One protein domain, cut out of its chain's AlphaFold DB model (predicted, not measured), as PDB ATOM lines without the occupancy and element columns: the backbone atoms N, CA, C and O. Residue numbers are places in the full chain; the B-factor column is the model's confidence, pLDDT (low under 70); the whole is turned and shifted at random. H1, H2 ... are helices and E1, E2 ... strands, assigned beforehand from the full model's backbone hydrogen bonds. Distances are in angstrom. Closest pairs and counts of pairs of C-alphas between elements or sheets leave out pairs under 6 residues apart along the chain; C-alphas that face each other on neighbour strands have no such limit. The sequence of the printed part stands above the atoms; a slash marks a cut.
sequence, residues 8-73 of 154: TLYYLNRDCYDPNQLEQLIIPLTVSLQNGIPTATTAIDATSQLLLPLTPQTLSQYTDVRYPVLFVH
ATOM      1  N   THR A   8      26.460   6.454  40.578       91.56
ATOM      2  CA  THR A   8      27.857   6.608  40.996       91.56
ATOM      3  C   THR A   8      27.906   6.948  42.478       91.56
ATOM      4  O   THR A   8      27.227   7.869  42.929       91.56
ATOM      5  N   LEU A   9      28.717   6.209  43.226       90.94
ATOM      6  CA  LEU A   9      29.103   6.523  44.596       90.94
ATOM      7  C   LEU A   9      30.580   6.896  44.619       90.94
ATOM      8  O   LEU A   9      31.348   6.449  43.774       90.94
ATOM      9  N   TYR A  10      30.985   7.692  45.595       88.56
ATOM     10  CA  TYR A  10      32.370   8.105  45.767       88.56
ATOM     11  C   TYR A  10      32.918   7.450  47.022       88.56
ATOM     12  O   TYR A  10      32.419   7.691  48.121       88.56
ATOM     13  N   TYR A  11      33.906   6.582  46.839       84.31
ATOM     14  CA  TYR A  11      34.603   5.921  47.927       84.31
ATOM     15  C   TYR A  11      35.843   6.718  48.304       84.31
ATOM     16  O   TYR A  11      36.726   6.921  47.474       84.31
ATOM     17  N   LEU A  12      35.904   7.158  49.557       75.69
ATOM     18  CA  LEU A  12      37.098   7.760  50.124       75.69
ATOM     19  C   LEU A  12      38.070   6.640  50.507       75.69
ATOM     20  O   LEU A  12      37.930   5.991  51.544       75.69
ATOM     21  N   ASN A  13      39.045   6.405  49.635       69.44
ATOM     22  CA  ASN A  13      40.086   5.416  49.821       69.44
ATOM     23  C   ASN A  13      41.155   5.931  50.786       69.44
ATOM     24  O   ASN A  13      42.118   6.578  50.382       69.44
ATOM     25  N   ARG A  14      41.001   5.589  52.067       61.34
ATOM     26  CA  ARG A  14      41.975   5.920  53.118       61.34
ATOM     27  C   ARG A  14      43.298   5.145  52.994       61.34
ATOM     28  O   ARG A  14      44.272   5.515  53.643       61.34
ATOM     29  N   ASP A  15      43.357   4.121  52.135       51.94
ATOM     30  CA  ASP A  15      44.540   3.271  51.958       51.94
ATOM     31  C   ASP A  15      45.490   3.761  50.843       51.94
ATOM     32  O   ASP A  15      46.655   3.354  50.806       51.94
ATOM     33  N   CYS A  16      45.041   4.638  49.929       46.78
ATOM     34  CA  CYS A  16      45.864   5.153  48.825       46.78
ATOM     35  C   CYS A  16      46.285   6.607  49.064       46.78
ATOM     36  O   CYS A  16      45.476   7.453  49.431       46.78
ATOM     37  N   TYR A  17      47.580   6.889  48.893       50.09
ATOM     38  CA  TYR A  17      48.201   8.072  49.486       50.09
ATOM     39  C   TYR A  17      49.151   8.794  48.535       50.09
ATOM     40  O   TYR A  17      50.376   8.714  48.668       50.09
ATOM     41  N   ASP A  18      48.568   9.556  47.620       47.28
ATOM     42  CA  ASP A  18      49.233  10.703  47.016       47.28
ATOM     43  C   ASP A  18      48.236  11.877  46.971       47.28
ATOM     44  O   ASP A  18      47.261  11.817  46.219       47.28
ATOM     45  N   PRO A  19      48.437  12.951  47.762       43.44
ATOM     46  CA  PRO A  19      47.558  14.124  47.745       43.44
ATOM     47  C   PRO A  19      47.546  14.853  46.393       43.44
ATOM     48  O   PRO A  19      46.660  15.671  46.153       43.44
ATOM     49  N   ASN A  20      48.497  14.550  45.503       44.03
ATOM     50  CA  ASN A  20      48.524  15.053  44.131       44.03
ATOM     51  C   ASN A  20      47.734  14.163  43.154       44.03
ATOM     52  O   ASN A  20      47.558  14.544  41.998       44.03
ATOM     53  N   GLN A  21      47.243  13.001  43.597       52.91
ATOM     54  CA  GLN A  21      46.472  12.048  42.792       52.91
ATOM     55  C   GLN A  21      45.095  11.840  43.417       52.91
ATOM     56  O   GLN A  21      44.735  10.769  43.899       52.91
ATOM     57  N   LEU A  22      44.304  12.911  43.387       55.56
ATOM     58  CA  LEU A  22      42.963  12.974  43.971       55.56
ATOM     59  C   LEU A  22      42.018  11.882  43.420       55.56
ATOM     60  O   LEU A  22      41.133  11.416  44.131       55.56
ATOM     61  N   GLU A  23      42.263  11.420  42.191       56.69
ATOM     62  CA  GLU A  23      41.556  10.308  41.533       56.69
ATOM     63  C   GLU A  23      41.878   8.922  42.131       56.69
ATOM     64  O   GLU A  23      41.079   7.998  42.000       56.69
ATOM     65  N   GLN A  24      43.021   8.763  42.809       58.84
ATOM     66  CA  GLN A  24      43.373   7.537  43.546       58.84
ATOM     67  C   GLN A  24      42.841   7.544  44.987       58.84
ATOM     68  O   GLN A  24      42.680   6.484  45.599       58.84
ATOM     69  N   LEU A  25      42.546   8.738  45.505       65.81
ATOM     70  CA  LEU A  25      42.012   8.979  46.840       65.81
ATOM     71  C   LEU A  25      40.481   8.884  46.880       65.81
ATOM     72  O   LEU A  25      39.932   8.217  47.748       65.81
ATOM     73  N   ILE A  26      39.776   9.557  45.967       78.69
ATOM     74  CA  ILE A  26      38.312   9.502  45.881       78.69
ATOM     75  C   ILE A  26      37.953   8.716  44.633       78.69
ATOM     76  O   ILE A  26      38.003   9.220  43.512       78.69
ATOM     77  N   ILE A  27      37.582   7.463  44.847       81.75
ATOM     78  CA  ILE A  27      37.385   6.508  43.775       81.75
ATOM     79  C   ILE A  27      35.901   6.484  43.387       81.75
ATOM     80  O   ILE A  27      35.057   6.155  44.229       81.75
ATOM     81  N   PRO A  28      35.547   6.795  42.128       87.31
ATOM     82  CA  PRO A  28      34.183   6.630  41.655       87.31
ATOM     83  C   PRO A  28      33.852   5.138  41.524       87.31
ATOM     84  O   PRO A  28      34.566   4.368  40.876       87.31
ATOM     85  N   LEU A  29      32.739   4.736  42.127       89.50
ATOM     86  CA  LEU A  29      32.198   3.387  42.083       89.50
ATOM     87  C   LEU A  29      30.854   3.390  41.370       89.50
ATOM     88  O   LEU A  29      29.957   4.152  41.723       89.50
ATOM     89  N   THR A  30      30.679   2.492  40.409       91.00
ATOM     90  CA  THR A  30      29.385   2.273  39.765       91.00
ATOM     91  C   THR A  30      28.606   1.210  40.523       91.00
ATOM     92  O   THR A  30      29.119   0.126  40.800       91.00
ATOM     93  N   VAL A  31      27.348   1.503  40.844       90.56
ATOM     94  CA  VAL A  31      26.438   0.546  41.470       90.56
ATOM     95  C   VAL A  31      25.848  -0.379  40.411       90.56
ATOM     96  O   VAL A  31      25.226   0.065  39.445       90.56
ATOM     97  N   SER A  32      25.975  -1.681  40.628       90.56
ATOM     98  CA  SER A  32      25.366  -2.731  39.812       90.56
ATOM     99  C   SER A  32      24.670  -3.768  40.696       90.56
ATOM    100  O   SER A  32      24.826  -3.759  41.916       90.56
ATOM    101  N   LEU A  33      23.865  -4.648  40.097       89.25
ATOM    102  CA  LEU A  33      23.307  -5.806  40.797       89.25
ATOM    103  C   LEU A  33      24.186  -7.023  40.521       89.25
ATOM    104  O   LEU A  33      24.279  -7.472  39.381       89.25
ATOM    105  N   GLN A  34      24.776  -7.588  41.568       82.12
ATOM    106  CA  GLN A  34      25.486  -8.860  41.512       82.12
ATOM    107  C   GLN A  34      24.693  -9.893  42.307       82.12
ATOM    108  O   GLN A  34      24.506  -9.752  43.512       82.12
ATOM    109  N   ASN A  35      24.177 -10.923  41.630       84.19
ATOM    110  CA  ASN A  35      23.361 -11.976  42.252       84.19
ATOM    111  C   ASN A  35      22.173 -11.432  43.081       84.19
ATOM    112  O   ASN A  35      21.834 -11.973  44.129       84.19
ATOM    113  N   GLY A  36      21.555 -10.334  42.626       81.81
ATOM    114  CA  GLY A  36      20.435  -9.677  43.314       81.81
ATOM    115  C   GLY A  36      20.829  -8.754  44.474       81.81
ATOM    116  O   GLY A  36      19.954  -8.130  45.067       81.81
ATOM    117  N   ILE A  37      22.122  -8.623  44.774       84.50
ATOM    118  CA  ILE A  37      22.651  -7.719  45.798       84.50
ATOM    119  C   ILE A  37      23.231  -6.478  45.102       84.50
ATOM    120  O   ILE A  37      24.023  -6.627  44.167       84.50
ATOM    121  N   PRO A  38      22.859  -5.251  45.509       87.31
ATOM    122  CA  PRO A  38      23.522  -4.050  45.021       87.31
ATOM    123  C   PRO A  38      24.988  -4.020  45.474       87.31
ATOM    124  O   PRO A  38      25.274  -4.142  46.665       87.31
ATOM    125  N   THR A  39      25.908  -3.831  44.532       87.75
ATOM    126  CA  THR A  39      27.359  -3.792  44.762       87.75
ATOM    127  C   THR A  39      27.945  -2.584  44.041       87.75
ATOM    128  O   THR A  39      27.641  -2.360  42.869       87.75
ATOM    129  N   ALA A  40      28.784  -1.804  44.723       87.25
ATOM    130  CA  ALA A  40      29.540  -0.710  44.123       87.25
ATOM    131  C   ALA A  40      30.920  -1.209  43.680       87.25
ATOM    132  O   ALA A  40      31.620  -1.850  44.467       87.25
ATOM    133  N   THR A  41      31.302  -0.929  42.436       85.12
ATOM    134  CA  THR A  41      32.536  -1.456  41.841       85.12
ATOM    135  C   THR A  41      33.322  -0.389  41.094       85.12
ATOM    136  O   THR A  41      32.722   0.476  40.455       85.12
ATOM    137  N   THR A  42      34.652  -0.471  41.104       82.88
ATOM    138  CA  THR A  42      35.495   0.385  40.249       82.88
ATOM    139  C   THR A  42      35.493  -0.093  38.800       82.88
ATOM    140  O   THR A  42      35.230  -1.263  38.515       82.88
ATOM    141  N   ALA A  43      35.821   0.818  37.881       66.75
ATOM    142  CA  ALA A  43      35.975   0.529  36.453       66.75
ATOM    143  C   ALA A  43      37.348  -0.085  36.077       66.75
ATOM    144  O   ALA A  43      37.628  -0.262  34.895       66.75
ATOM    145  N   ILE A  44      38.213  -0.367  37.059       61.31
ATOM    146  CA  ILE A  44      39.578  -0.886  36.851       61.31
ATOM    147  C   ILE A  44      39.515  -2.392  36.509       61.31
ATOM    148  O   ILE A  44      38.491  -3.035  36.742       61.31
ATOM    149  N   ASP A  45      40.587  -2.951  35.932       52.75
ATOM    150  CA  ASP A  45      40.724  -4.385  35.650       52.75
ATOM    151  C   ASP A  45      40.311  -5.294  36.826       52.75
ATOM    152  O   ASP A  45      40.382  -4.922  37.998       52.75
ATOM    153  N   ALA A  46      39.871  -6.519  36.516       57.88
ATOM    154  CA  ALA A  46      39.337  -7.457  37.508       57.88
ATOM    155  C   ALA A  46      40.333  -7.808  38.635       57.88
ATOM    156  O   ALA A  46      39.923  -8.275  39.694       57.88
ATOM    157  N   THR A  47      41.632  -7.588  38.419       52.28
ATOM    158  CA  THR A  47      42.701  -7.835  39.396       52.28
ATOM    159  C   THR A  47      42.837  -6.742  40.455       52.28
ATOM    160  O   THR A  47      43.348  -7.027  41.536       52.28
ATOM    161  N   SER A  48      42.345  -5.530  40.184       59.38
ATOM    162  CA  SER A  48      42.438  -4.366  41.082       59.38
ATOM    163  C   SER A  48      41.066  -3.750  41.387       59.38
ATOM    164  O   SER A  48      40.964  -2.611  41.850       59.38
ATOM    165  N   GLN A  49      39.992  -4.484  41.095       65.75
ATOM    166  CA  GLN A  49      38.629  -4.007  41.271       65.75
ATOM    167  C   GLN A  49      38.254  -3.964  42.756       65.75
ATOM    168  O   GLN A  49      38.219  -4.990  43.435       65.75
ATOM    169  N   LEU A  50      37.912  -2.774  43.260       71.81
ATOM    170  CA  LEU A  50      37.297  -2.644  44.577       71.81
ATOM    171  C   LEU A  50      35.825  -3.045  44.462       71.81
ATOM    172  O   LEU A  50      35.116  -2.542  43.589       71.81
ATOM    173  N   LEU A  51      35.376  -3.932  45.348       78.50
ATOM    174  CA  LEU A  51      34.003  -4.430  45.412       78.50
ATOM    175  C   LEU A  51      33.420  -4.136  46.795       78.50
ATOM    176  O   LEU A  51      33.878  -4.693  47.791       78.50
ATOM    177  N   LEU A  52      32.394  -3.286  46.855       81.94
ATOM    178  CA  LEU A  52      31.704  -2.940  48.097       81.94
ATOM    179  C   LEU A  52      30.246  -3.421  48.054       81.94
ATOM    180  O   LEU A  52      29.435  -2.843  47.322       81.94
ATOM    181  N   PRO A  53      29.871  -4.457  48.822       85.81
ATOM    182  CA  PRO A  53      28.479  -4.880  48.922       85.81
ATOM    183  C   PRO A  53      27.651  -3.815  49.650       85.81
ATOM    184  O   PRO A  53      28.042  -3.338  50.712       85.81
ATOM    185  N   LEU A  54      26.479  -3.460  49.122       85.38
ATOM    186  CA  LEU A  54      25.617  -2.383  49.637       85.38
ATOM    187  C   LEU A  54      24.352  -2.934  50.311       85.38
ATOM    188  O   LEU A  54      23.226  -2.518  50.033       85.38
ATOM    189  N   THR A  55      24.534  -3.896  51.209       83.88
ATOM    190  CA  THR A  55      23.463  -4.339  52.110       83.88
ATOM    191  C   THR A  55      23.108  -3.225  53.107       83.88
ATOM    192  O   THR A  55      23.937  -2.350  53.358       83.88
ATOM    193  N   PRO A  56      21.926  -3.249  53.753       83.62
ATOM    194  CA  PRO A  56      21.592  -2.262  54.784       83.62
ATOM    195  C   PRO A  56      22.638  -2.169  55.909       83.62
ATOM    196  O   PRO A  56      22.928  -1.082  56.403       83.62
ATOM    197  N   GLN A  57      23.233  -3.304  56.285       77.75
ATOM    198  CA  GLN A  57      24.250  -3.389  57.335       77.75
ATOM    199  C   GLN A  57      25.561  -2.729  56.897       77.75
ATOM    200  O   GLN A  57      26.066  -1.850  57.590       77.75
ATOM    201  N   THR A  58      26.086  -3.092  55.728       76.56
ATOM    202  CA  THR A  58      27.335  -2.516  55.208       76.56
ATOM    203  C   THR A  58      27.179  -1.038  54.857       76.56
ATOM    204  O   THR A  58      28.053  -0.245  55.185       76.56
ATOM    205  N   LEU A  59      26.030  -0.626  54.310       78.38
ATOM    206  CA  LEU A  59      25.719   0.790  54.096       78.38
ATOM    207  C   LEU A  59      25.786   1.585  55.399       78.38
ATOM    208  O   LEU A  59      26.414   2.637  55.419       78.38
ATOM    209  N   SER A  60      25.206   1.074  56.491       72.75
ATOM    210  CA  SER A  60      25.260   1.765  57.786       72.75
ATOM    211  C   SER A  60      26.688   1.961  58.305       72.75
ATOM    212  O   SER A  60      26.966   2.974  58.937       72.75
ATOM    213  N   GLN A  61      27.596   1.030  57.993       72.81
ATOM    214  CA  GLN A  61      29.012   1.135  58.343       72.81
ATOM    215  C   GLN A  61      29.728   2.150  57.450       72.81
ATOM    216  O   GLN A  61      30.470   2.992  57.942       72.81
ATOM    217  N   TYR A  62      29.485   2.102  56.138       76.31
ATOM    218  CA  TYR A  62      30.157   2.981  55.181       76.31
ATOM    219  C   TYR A  62      29.723   4.444  55.279       76.31
ATOM    220  O   TYR A  62      30.472   5.337  54.886       76.31
ATOM    221  N   THR A  63      28.520   4.691  55.794       74.88
ATOM    222  CA  THR A  63      27.947   6.030  55.957       74.88
ATOM    223  C   THR A  63      27.881   6.457  57.422       74.88
ATOM    224  O   THR A  63      27.108   7.355  57.756       74.88
ATOM    225  N   ASP A  64      28.610   5.784  58.316       75.81
ATOM    226  CA  ASP A  64      28.675   6.172  59.723       75.81
ATOM    227  C   ASP A  64      29.261   7.582  59.817       75.81
ATOM    228  O   ASP A  64      30.383   7.819  59.380       75.81
ATOM    229  N   VAL A  65      28.507   8.515  60.397       68.88
ATOM    230  CA  VAL A  65      28.884   9.936  60.491       68.88
ATOM    231  C   VAL A  65      30.199  10.173  61.226       68.88
ATOM    232  O   VAL A  65      30.794  11.234  61.075       68.88
ATOM    233  N   ARG A  66      30.658   9.206  62.025       62.47
ATOM    234  CA  ARG A  66      31.940   9.292  62.725       62.47
ATOM    235  C   ARG A  66      33.116   9.068  61.782       62.47
ATOM    236  O   ARG A  66      34.156   9.676  61.985       62.47
ATOM    237  N   TYR A  67      32.953   8.191  60.789       63.91
ATOM    238  CA  TYR A  67      34.021   7.770  59.880       63.91
ATOM    239  C   TYR A  67      33.479   7.415  58.484       63.91
ATOM    240  O   TYR A  67      33.715   6.295  58.017       63.91
ATOM    241  N   PRO A  68      32.779   8.331  57.790       71.38
ATOM    242  CA  PRO A  68      32.145   7.999  56.524       71.38
ATOM    243  C   PRO A  68      33.212   7.728  55.460       71.38
ATOM    244  O   PRO A  68      34.233   8.413  55.400       71.38
ATOM    245  N   VAL A  69      32.982   6.709  54.635       78.62
ATOM    246  CA  VAL A  69      33.865   6.326  53.518       78.62
ATOM    247  C   VAL A  69      33.131   6.264  52.185       78.62
ATOM    248  O   VAL A  69      33.771   6.139  51.148       78.62
ATOM    249  N   LEU A  70      31.800   6.347  52.187       84.62
ATOM    250  CA  LEU A  70      30.987   6.269  50.980       84.62
ATOM    251  C   LEU A  70      30.033   7.456  50.894       84.62
ATOM    252  O   LEU A  70      29.241   7.707  51.802       84.62
ATOM    253  N   PHE A  71      30.090   8.149  49.763       90.50
ATOM    254  CA  PHE A  71      29.397   9.410  49.541       90.50
ATOM    255  C   PHE A  71      28.587   9.371  48.248       90.50
ATOM    256  O   PHE A  71      28.932   8.675  47.292       90.50
ATOM    257  N   VAL A  72      27.504  10.145  48.210       91.56
ATOM    258  CA  VAL A  72      26.702  10.340  46.988       91.56
ATOM    259  C   VAL A  72      27.308  11.432  46.110       91.56
ATOM    260  O   VAL A  72      27.208  11.372  44.885       91.56
ATOM    261  N   HIS A  73      27.966  12.412  46.727       90.94
ATOM    262  CA  HIS A  73      28.592  13.525  46.034       90.94
ATOM    263  C   HIS A  73      30.097  13.531  46.276       90.94
ATOM    264  O   HIS A  73      30.572  13.325  47.392       90.94
TER     265      HIS A  73
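What this domain is: This is residues 8 to 73 of the 154 residues of an uncharacterized protein of Bacillus megaterium (UniProt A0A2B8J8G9). A four-stranded sheet, E1 to E4, is curled like part of a barrel, and two short helices only graze it. Residues 70 to 71 return to pair antiparallel with residues 10 to 11 of E1. The 66 printed residues run E1 H1 E2 E3 E4 H2, class mixed; the sheet order is E1 E2 E3 E4, antiparallel, with E2 E3 E4 a meander, each strand the antiparallel neighbour of the one before. It is compact, radius of gyration of the C-alphas 12.0 A, spanning 37 by 32 by 18 A.

Where its parts are: E1, residues 8 to 12, begins at C-alpha 8 (27.857, 6.608, 40.996). H1 is 22 to 25, E2 26 to 34 and 22.8 A long, E3 37 to 41, E4 51 to 53. H2, 56 to 62, ends at C-alpha 62 (30.157, 2.981, 55.181).

How they stand to each other: E2's pairing is staggered: residues 26 to 30 with E1, N 9 and O 29 2.8 A apart, and 30 to 34 with E3, N 32 and O 39 2.9 A apart. E2 and E3 form a hairpin, as do E3 and E4, with N 40 and O 52 at 2.9 A. In H2 every O i to N i+4 pair is within hydrogen-bond range; H1 is too short for one.

The domain as a whole: The farthest C-alphas, Asn 20 and Gly 36, are 37.4 A apart. The printed part has no cut and no long link. Residues 13 to 25, 43 to 49 and 65 to 67 have pLDDT under 70.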